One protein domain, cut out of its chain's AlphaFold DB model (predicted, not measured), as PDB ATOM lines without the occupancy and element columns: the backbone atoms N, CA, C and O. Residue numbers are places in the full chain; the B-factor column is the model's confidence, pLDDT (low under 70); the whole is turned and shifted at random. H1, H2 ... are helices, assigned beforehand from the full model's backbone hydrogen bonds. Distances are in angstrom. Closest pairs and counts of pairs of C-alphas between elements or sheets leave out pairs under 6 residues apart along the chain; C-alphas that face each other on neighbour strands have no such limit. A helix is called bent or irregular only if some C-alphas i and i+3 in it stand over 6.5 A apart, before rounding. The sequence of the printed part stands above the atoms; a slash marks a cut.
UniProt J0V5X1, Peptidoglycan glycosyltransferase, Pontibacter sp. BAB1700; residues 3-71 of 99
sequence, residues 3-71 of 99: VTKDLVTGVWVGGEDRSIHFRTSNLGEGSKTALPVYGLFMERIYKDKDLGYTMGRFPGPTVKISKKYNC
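What this domain is: This is residues 3 to 71 of the 99 residues of the protein "Peptidoglycan glycosyltransferase" of Pontibacter sp. BAB1700 (UniProt J0V5X1). With little regular structure, the printed part is one long helix, H2, crossed on one side by the unnamed stretch of residues 3 to 24, which loops round at one end into the short helix H1 and so into H2, while the unnamed residues 48 to 71 turn back from the other end of H2 and lead away from it as a long tail. Residues 15 to 21 stick out at one end and residues 60 to 71 at the other. The 69 residues hold two named helices, H1 then H2, and no named strand; the class is all helix, with 22 residues in named elements. The whole is extended, radius of gyration of the C-alphas 17.9 A, and flat, 51 by 42 by 18 A.

How they stand to each other: H1, residues 25 to 28, and H2, residues 30 to 47, are close but not clearly touching; their closest C-alphas, of Asn 26 and Lys 32, are 7.3 A apart. Within H2, 11 of 14 O i to N i+4 pairs are within hydrogen-bond range; H1 is too short for such a pair, and its one O i to N i+3 pair is within range.

Where its parts are: H1 begins at C-alpha 25 (32.699, 5.751, 33.148). H2, 24.3 A long, ends at C-alpha 47 (30.002, 9.716, 0.762); it is irregular, but only just: C-alphas 33 and 36 are 6.51 A apart.

The domain as a whole: The C-alphas farthest apart, of Ser 19 and Lys 64, are 50.8 A apart. The printed part has no cut, the link from H1 to H2 is tight, and no printed residue is under 70 in pLDDT.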
ATOM      1  N   VAL A   3      32.934  -3.014  12.454       95.50
ATOM      2  CA  VAL A   3      33.139  -4.050  11.440       95.50
ATOM      3  C   VAL A   3      32.012  -3.964  10.424       95.50
ATOM      4  O   VAL A   3      30.837  -3.913  10.784       95.50
ATOM      5  N   THR A   4      32.385  -3.963   9.154       95.19
ATOM      6  CA  THR A   4      31.495  -4.040   7.995       95.19
ATOM      7  C   THR A   4      31.939  -5.202   7.109       95.19
ATOM      8  O   THR A   4      32.964  -5.829   7.379       95.19
ATOM      9  N   LYS A   5      31.187  -5.500   6.043       94.44
ATOM     10  CA  LYS A   5      31.546  -6.584   5.119       94.44
ATOM     11  C   LYS A   5      32.916  -6.398   4.441       94.44
ATOM     12  O   LYS A   5      33.525  -7.400   4.089       94.44
ATOM     13  N   ASP A   6      33.395  -5.156   4.310       93.81
ATOM     14  CA  ASP A   6      34.629  -4.833   3.574       93.81
ATOM     15  C   ASP A   6      35.704  -4.145   4.434       93.81
ATOM     16  O   ASP A   6      36.851  -4.036   4.008       93.81
ATOM     17  N   LEU A   7      35.348  -3.638   5.619       94.50
ATOM     18  CA  LEU A   7      36.231  -2.800   6.429       94.50
ATOM     19  C   LEU A   7      36.122  -3.123   7.920       94.50
ATOM     20  O   LEU A   7      35.024  -3.200   8.479       94.50
ATOM     21  N   VAL A   8      37.282  -3.237   8.564       96.06
ATOM     22  CA  VAL A   8      37.446  -3.325  10.018       96.06
ATOM     23  C   VAL A   8      38.136  -2.050  10.491       96.06
ATOM     24  O   VAL A   8      39.178  -1.671   9.962       96.06
ATOM     25  N   THR A   9      37.579  -1.392  11.506       95.94
ATOM     26  CA  THR A   9      38.099  -0.117  12.012       95.94
ATOM     27  C   THR A   9      38.220  -0.133  13.527       95.94
ATOM     28  O   THR A   9      37.245  -0.346  14.258       95.94
ATOM     29  N   GLY A  10      39.428   0.142  14.011       96.44
ATOM     30  CA  GLY A  10      39.684   0.464  15.407       96.44
ATOM     31  C   GLY A  10      39.688   1.966  15.624       96.44
ATOM     32  O   GLY A  10      40.329   2.698  14.881       96.44
ATOM     33  N   VAL A  11      38.973   2.414  16.652       96.25
ATOM     34  CA  VAL A  11      39.050   3.789  17.142       96.25
ATOM     35  C   VAL A  11      39.430   3.699  18.607       96.25
ATOM     36  O   VAL A  11      38.729   3.051  19.388       96.25
ATOM     37  N   TRP A  12      40.554   4.315  18.944       93.25
ATOM     38  CA  TRP A  12      41.039   4.449  20.306       93.25
ATOM     39  C   TRP A  12      40.933   5.913  20.727       93.25
ATOM     40  O   TRP A  12      41.187   6.811  19.925       93.25
ATOM     41  N   VAL A  13      40.537   6.137  21.976       91.94
ATOM     42  CA  VAL A  13      40.477   7.459  22.597       91.94
ATOM     43  C   VAL A  13      41.107   7.343  23.977       91.94
ATOM     44  O   VAL A  13      40.742   6.462  24.753       91.94
ATOM     45  N   GLY A  14      42.041   8.235  24.278       91.25
ATOM     46  CA  GLY A  14      42.740   8.294  25.553       91.25
ATOM     47  C   GLY A  14      43.716   9.465  25.586       91.25
ATOM     48  O   GLY A  14      43.862  10.189  24.600       91.25
ATOM     49  N   GLY A  15      44.343   9.668  26.742       89.50
ATOM     50  CA  GLY A  15      45.440  10.620  26.906       89.50
ATOM     51  C   GLY A  15      46.795   9.952  26.687       89.50
ATOM     52  O   GLY A  15      46.931   8.747  26.889       89.50
ATOM     53  N   GLU A  16      47.789  10.746  26.291       93.50
ATOM     54  CA  GLU A  16      49.189  10.305  26.205       93.50
ATOM     55  C   GLU A  16      49.773  10.056  27.604       93.50
ATOM     56  O   GLU A  16      50.435   9.048  27.856       93.50
ATOM     57  N   ASP A  17      49.479  10.960  28.543       95.31
ATOM     58  CA  ASP A  17      49.854  10.789  29.941       95.31
ATOM     59  C   ASP A  17      48.856   9.870  30.657       95.31
ATOM     60  O   ASP A  17      47.650  10.126  30.706       95.31
ATOM     61  N   ARG A  18      49.400   8.821  31.276       88.31
ATOM     62  CA  ARG A  18      48.663   7.844  32.081       88.31
ATOM     63  C   ARG A  18      48.059   8.447  33.343       88.31
ATOM     64  O   ARG A  18      47.210   7.806  33.939       88.31
ATOM     65  N   SER A  19      48.495   9.627  33.783       92.81
ATOM     66  CA  SER A  19      47.906  10.320  34.932       92.81
ATOM     67  C   SER A  19      46.512  10.897  34.629       92.81
ATOM     68  O   SER A  19      45.723  11.137  35.551       92.81
ATOM     69  N   ILE A  20      46.168  11.074  33.347       90.88
ATOM     70  CA  ILE A  20      44.912  11.677  32.900       90.88
ATOM     71  C   ILE A  20      43.824  10.610  32.785       90.88
ATOM     72  O   ILE A  20      43.962   9.626  32.063       90.88
ATOM     73  N   HIS A  21      42.693  10.851  33.449       90.38
ATOM     74  CA  HIS A  21      41.572   9.919  33.473       90.38
ATOM     75  C   HIS A  21      40.237  10.639  33.305       90.38
ATOM     76  O   HIS A  21      40.042  11.769  33.763       90.38
ATOM     77  N   PHE A  22      39.280   9.952  32.685       92.06
ATOM     78  CA  PHE A  22      37.893  10.392  32.698       92.06
ATOM     79  C   PHE A  22      37.356  10.373  34.131       92.06
ATOM     80  O   PHE A  22      37.589   9.428  34.880       92.06
ATOM     81  N   ARG A  23      36.595  11.407  34.506       92.12
ATOM     82  CA  ARG A  23      36.035  11.528  35.865       92.12
ATOM     83  C   ARG A  23      35.056  10.406  36.208       92.12
ATOM     84  O   ARG A  23      34.910  10.065  37.375       92.12
ATOM     85  N   THR A  24      34.351   9.882  35.210       92.75
ATOM     86  CA  THR A  24      33.360   8.812  35.359       92.75
ATOM     87  C   THR A  24      33.355   7.919  34.121       92.75
ATOM     88  O   THR A  24      33.725   8.359  33.028       92.75
ATOM     89  N   SER A  25      32.871   6.681  34.274       88.50
ATOM     90  CA  SER A  25      32.699   5.751  33.148       88.50
ATOM     91  C   SER A  25      31.802   6.339  32.059       88.50
ATOM     92  O   SER A  25      32.167   6.300  30.895       88.50
ATOM     93  N   ASN A  26      30.690   6.985  32.429       91.69
ATOM     94  CA  ASN A  26      29.749   7.577  31.468       91.69
ATOM     95  C   ASN A  26      30.390   8.638  30.553       91.69
ATOM     96  O   ASN A  26      29.881   8.907  29.468       91.69
ATOM     97  N   LEU A  27      31.476   9.280  30.997       90.56
ATOM     98  CA  LEU A  27      32.221  10.250  30.193       90.56
ATOM     99  C   LEU A  27      33.324   9.591  29.355       90.56
ATOM    100  O   LEU A  27      33.645  10.101  28.286       90.56
ATOM    101  N   GLY A  28      33.912   8.499  29.848       90.81
ATOM    102  CA  GLY A  28      35.050   7.820  29.224       90.81
ATOM    103  C   GLY A  28      34.712   6.594  28.390       90.81
ATOM    104  O   GLY A  28      35.572   6.082  27.676       90.81
ATOM    105  N   GLU A  29      33.480   6.103  28.467       92.62
ATOM    106  CA  GLU A  29      33.057   4.917  27.740       92.62
ATOM    107  C   GLU A  29      33.193   5.107  26.226       92.62
ATOM    108  O   GLU A  29      32.941   6.181  25.664       92.62
ATOM    109  N   GLY A  30      33.574   4.031  25.538       90.88
ATOM    110  CA  GLY A  30      33.799   4.062  24.094       90.88
ATOM    111  C   GLY A  30      32.553   4.454  23.289       90.88
ATOM    112  O   GLY A  30      32.682   5.045  22.219       90.88
ATOM    113  N   SER A  31      31.348   4.185  23.802       91.12
ATOM    114  CA  SER A  31      30.069   4.622  23.219       91.12
ATOM    115  C   SER A  31      29.908   6.140  23.197       91.12
ATOM    116  O   SER A  31      29.264   6.666  22.292       91.12
ATOM    117  N   LYS A  32      30.495   6.860  24.157       92.06
ATOM    118  CA  LYS A  32      30.410   8.321  24.222       92.06
ATOM    119  C   LYS A  32      31.544   9.005  23.464       92.06
ATOM    120  O   LYS A  32      31.330  10.065  22.883       92.06
ATOM    121  N   THR A  33      32.729   8.400  23.464       94.69
ATOM    122  CA  THR A  33      33.959   9.009  22.939       94.69
ATOM    123  C   THR A  33      34.323   8.500  21.542       94.69
ATOM    124  O   THR A  33      34.397   9.278  20.595       94.69
ATOM    125  N   ALA A  34      34.511   7.189  21.380       96.25
ATOM    126  CA  ALA A  34      34.997   6.576  20.143       96.25
ATOM    127  C   ALA A  34      33.901   6.385  19.078       96.25
ATOM    128  O   ALA A  34      34.168   6.499  17.881       96.25
ATOM    129  N   LEU A  35      32.661   6.105  19.490       95.88
ATOM    130  CA  LEU A  35      31.534   5.879  18.578       95.88
ATOM    131  C   LEU A  35      31.203   7.076  17.663       95.88
ATOM    132  O   LEU A  35      31.055   6.843  16.463       95.88
ATOM    133  N   PRO A  36      31.104   8.336  18.138       95.69
ATOM    134  CA  PRO A  36      30.834   9.464  17.242       95.69
ATOM    135  C   PRO A  36      31.962   9.692  16.225       95.69
ATOM    136  O   PRO A  36      31.684  10.017  15.072       95.69
ATOM    137  N   VAL A  37      33.222   9.453  16.610       96.94
ATOM    138  CA  VAL A  37      34.369   9.509  15.687       96.94
ATOM    139  C   VAL A  37      34.226   8.450  14.596       96.94
ATOM    140  O   VAL A  37      34.354   8.763  13.413       96.94
ATOM    141  N   TYR A  38      33.896   7.211  14.977       97.31
ATOM    142  CA  TYR A  38      33.629   6.134  14.024       97.31
ATOM    143  C   TYR A  38      32.448   6.458  13.091       97.31
ATOM    144  O   TYR A  38      32.542   6.221  11.888       97.31
ATOM    145  N   GLY A  39      31.364   7.040  13.613       96.56
ATOM    146  CA  GLY A  39      30.201   7.444  12.817       96.56
ATOM    147  C   GLY A  39      30.561   8.457  11.730       96.56
ATOM    148  O   GLY A  39      30.293   8.219  10.554       96.56
ATOM    149  N   LEU A  40      31.254   9.539  12.099       97.56
ATOM    150  CA  LEU A  40      31.706  10.561  11.146       97.56
ATOM    151  C   LEU A  40      32.704  10.009  10.119       97.56
ATOM    152  O   LEU A  40      32.672  10.396   8.952       97.56
ATOM    153  N   PHE A  41      33.587   9.105  10.543       97.00
ATOM    154  CA  PHE A  41      34.517   8.412   9.655       97.00
ATOM    155  C   PHE A  41      33.776   7.575   8.602       97.00
ATOM    156  O   PHE A  41      34.021   7.740   7.407       97.00
ATOM    157  N   MET A  42      32.817   6.746   9.022       96.88
ATOM    158  CA  MET A  42      32.036   5.916   8.101       96.88
ATOM    159  C   MET A  42      31.133   6.748   7.188       96.88
ATOM    160  O   MET A  42      30.987   6.411   6.016       96.88
ATOM    161  N   GLU A  43      30.561   7.852   7.678       96.50
ATOM    162  CA  GLU A  43      29.816   8.780   6.824       96.50
ATOM    163  C   GLU A  43      30.671   9.324   5.680       96.50
ATOM    164  O   GLU A  43      30.192   9.410   4.552       96.50
ATOM    165  N   ARG A  44      31.923   9.706   5.959       96.88
ATOM    166  CA  ARG A  44      32.845  10.201   4.928       96.88
ATOM    167  C   ARG A  44      33.195   9.103   3.933       96.88
ATOM    168  O   ARG A  44      33.130   9.356   2.737       96.88
ATOM    169  N   ILE A  45      33.470   7.892   4.419       96.44
ATOM    170  CA  ILE A  45      33.750   6.734   3.563       96.44
ATOM    171  C   ILE A  45      32.599   6.452   2.602       96.44
ATOM    172  O   ILE A  45      32.833   6.262   1.419       96.44
ATOM    173  N   TYR A  46      31.355   6.445   3.084       95.62
ATOM    174  CA  TYR A  46      30.210   6.147   2.221       95.62
ATOM    175  C   TYR A  46      29.798   7.312   1.312       95.62
ATOM    176  O   TYR A  46      29.090   7.095   0.329       95.62
ATOM    177  N   LYS A  47      30.202   8.547   1.634       96.81
ATOM    178  CA  LYS A  47      30.002   9.716   0.762       96.81
ATOM    179  C   LYS A  47      30.997   9.735  -0.400       96.81
ATOM    180  O   LYS A  47      30.649  10.235  -1.468       96.81
ATOM    181  N   ASP A  48      32.196   9.199  -0.198       96.75
ATOM    182  CA  ASP A  48      33.239   9.135  -1.216       96.75
ATOM    183  C   ASP A  48      33.084   7.887  -2.101       96.75
ATOM    184  O   ASP A  48      33.298   6.750  -1.677       96.75
ATOM    185  N   LYS A  49      32.696   8.108  -3.361       94.44
ATOM    186  CA  LYS A  49      32.475   7.028  -4.331       94.44
ATOM    187  C   LYS A  49      33.776   6.447  -4.882       94.44
ATOM    188  O   LYS A  49      33.748   5.312  -5.355       94.44
ATOM    189  N   ASP A  50      34.888   7.174  -4.792       97.00
ATOM    190  CA  ASP A  50      36.170   6.748  -5.360       97.00
ATOM    191  C   ASP A  50      36.796   5.609  -4.537       97.00
ATOM    192  O   ASP A  50      37.579   4.814  -5.054       97.00
ATOM    193  N   LEU A  51      36.386   5.467  -3.270       95.25
ATOM    194  CA  LEU A  51      36.825   4.392  -2.377       95.25
ATOM    195  C   LEU A  51      36.136   3.042  -2.647       95.25
ATOM    196  O   LEU A  51      36.619   2.008  -2.192       95.25
ATOM    197  N   GLY A  52      34.994   3.029  -3.344       94.12
ATOM    198  CA  GLY A  52      34.289   1.798  -3.729       94.12
ATOM    199  C   GLY A  52      33.577   1.034  -2.599       94.12
ATOM    200  O   GLY A  52      33.060  -0.060  -2.835       94.12
ATOM    201  N   TYR A  53      33.502   1.580  -1.381       94.94
ATOM    202  CA  TYR A  53      32.817   0.935  -0.254       94.94
ATOM    203  C   TYR A  53      31.304   1.161  -0.283       94.94
ATOM    204  O   TYR A  53      30.819   2.272  -0.489       94.94
ATOM    205  N   THR A  54      30.532   0.105  -0.015       93.25
ATOM    206  CA  THR A  54      29.062   0.158  -0.023       93.25
ATOM    207  C   THR A  54      28.467  -0.489   1.219       93.25
ATOM    208  O   THR A  54      28.982  -1.477   1.747       93.25
ATOM    209  N   MET A  55      27.344   0.061   1.682       93.62
ATOM    210  CA  MET A  55      26.580  -0.548   2.765       93.62
ATOM    211  C   MET A  55      25.992  -1.883   2.300       93.62
ATOM    212  O   MET A  55      25.388  -1.974   1.232       93.62
ATOM    213  N   GLY A  56      26.143  -2.928   3.110       93.62
ATOM    214  CA  GLY A  56      25.637  -4.251   2.770       93.62
ATOM    215  C   GLY A  56      25.683  -5.227   3.936       93.62
ATOM    216  O   GLY A  56      26.315  -4.981   4.963       93.62
ATOM    217  N   ARG A  57      24.991  -6.356   3.766       94.75
ATOM    218  CA  ARG A  57      25.004  -7.462   4.730       94.75
ATOM    219  C   ARG A  57      26.337  -8.200   4.659       94.75
ATOM    220  O   ARG A  57      26.962  -8.264   3.602       94.75
ATOM    221  N   PHE A  58      26.732  -8.796   5.778       94.81
ATOM    222  CA  PHE A  58      27.837  -9.746   5.786       94.81
ATOM    223  C   PHE A  58      27.536 -10.931   4.862       94.81
ATOM    224  O   PHE A  58      26.371 -11.348   4.772       94.81
ATOM    225  N   PRO A  59      28.559 -11.479   4.185       93.31
ATOM    226  CA  PRO A  59      28.389 -12.691   3.407       93.31
ATOM    227  C   PRO A  59      27.899 -13.818   4.316       93.31
ATOM    228  O   PRO A  59      28.313 -13.948   5.470       93.31
ATOM    229  N   GLY A  60      26.985 -14.624   3.782       91.31
ATOM    230  CA  GLY A  60      26.551 -15.835   4.459       91.31
ATOM    231  C   GLY A  60      27.721 -16.806   4.656       91.31
ATOM    232  O   GLY A  60      28.738 -16.713   3.966       91.31
ATOM    233  N   PRO A  61      27.585 -17.760   5.584       91.19
ATOM    234  CA  PRO A  61      28.601 -18.781   5.787       91.19
ATOM    235  C   PRO A  61      28.769 -19.623   4.517       91.19
ATOM    236  O   PRO A  61      27.791 -20.078   3.926       91.19
ATOM    237  N   THR A  62      30.014 -19.881   4.121       93.62
ATOM    238  CA  THR A  62      30.329 -20.772   2.989       93.62
ATOM    239  C   THR A  62      30.016 -22.237   3.308       93.62
ATOM    240  O   THR A  62      29.798 -23.048   2.414       93.62
ATOM    241  N   VAL A  63      29.981 -22.585   4.596       92.81
ATOM    242  CA  VAL A  63      29.762 -23.947   5.083       92.81
ATOM    243  C   VAL A  63      28.355 -24.120   5.641       92.81
ATOM    244  O   VAL A  63      27.785 -23.209   6.245       92.81
ATOM    245  N   LYS A  64      27.799 -25.326   5.486       89.19
ATOM    246  CA  LYS A  64      26.539 -25.691   6.138       89.19
ATOM    247  C   LYS A  64      26.761 -25.762   7.644       89.19
ATOM    248  O   LYS A  64      27.520 -26.596   8.132       89.19
ATOM    249  N   ILE A  65      26.072 -24.900   8.375       87.25
ATOM    250  CA  ILE A  65      26.098 -24.906   9.830       87.25
ATOM    251  C   ILE A  65      25.070 -25.925  10.326       87.25
ATOM    252  O   ILE A  65      23.871 -25.733  10.163       87.25
ATOM    253  N   SER A  66      25.542 -27.010  10.940       87.69
ATOM    254  CA  SER A  66      24.699 -28.062  11.529       87.69
ATOM    255  C   SER A  66      24.433 -27.873  13.027       87.69
ATOM    256  O   SER A  66      23.637 -28.602  13.617       87.69
ATOM    257  N   LYS A  67      25.102 -26.908  13.670       84.06
ATOM    258  CA  LYS A  67      25.012 -26.677  15.116       84.06
ATOM    259  C   LYS A  67      23.775 -25.846  15.461       84.06
ATOM    260  O   LYS A  67      23.524 -24.810  14.853       84.06
ATOM    261  N   LYS A  68      23.025 -26.273  16.478       80.50
ATOM    262  CA  LYS A  68      21.873 -25.529  17.003       80.50
ATOM    263  C   LYS A  68      22.363 -24.453  17.977       80.50
ATOM    264  O   LYS A  68      22.862 -24.784  19.045       80.50
ATOM    265  N   TYR A  69      22.194 -23.179  17.628       78.75
ATOM    266  CA  TYR A  69      22.620 -22.024  18.440       78.75
ATOM    267  C   TYR A  69      21.680 -21.666  19.599       78.75
ATOM    268  O   TYR A  69      21.727 -20.550  20.107       78.75
ATOM    269  N   ASN A  70      20.796 -22.574  20.015       79.75
ATOM    270  CA  ASN A  70      19.882 -22.267  21.106       79.75
ATOM    271  C   ASN A  70      20.628 -22.397  22.441       79.75
ATOM    272  O   ASN A  70      20.746 -23.492  22.987       79.75
ATOM    273  N   CYS A  71      21.178 -21.285  22.928       72.38
ATOM    274  CA  CYS A  71      21.748 -21.186  24.264       72.38
ATOM    275  C   CYS A  71      20.602 -21.094  25.272       72.38
ATOM    276  O   CYS A  71      20.171 -20.007  25.646       72.38
TER     277      CYS A  71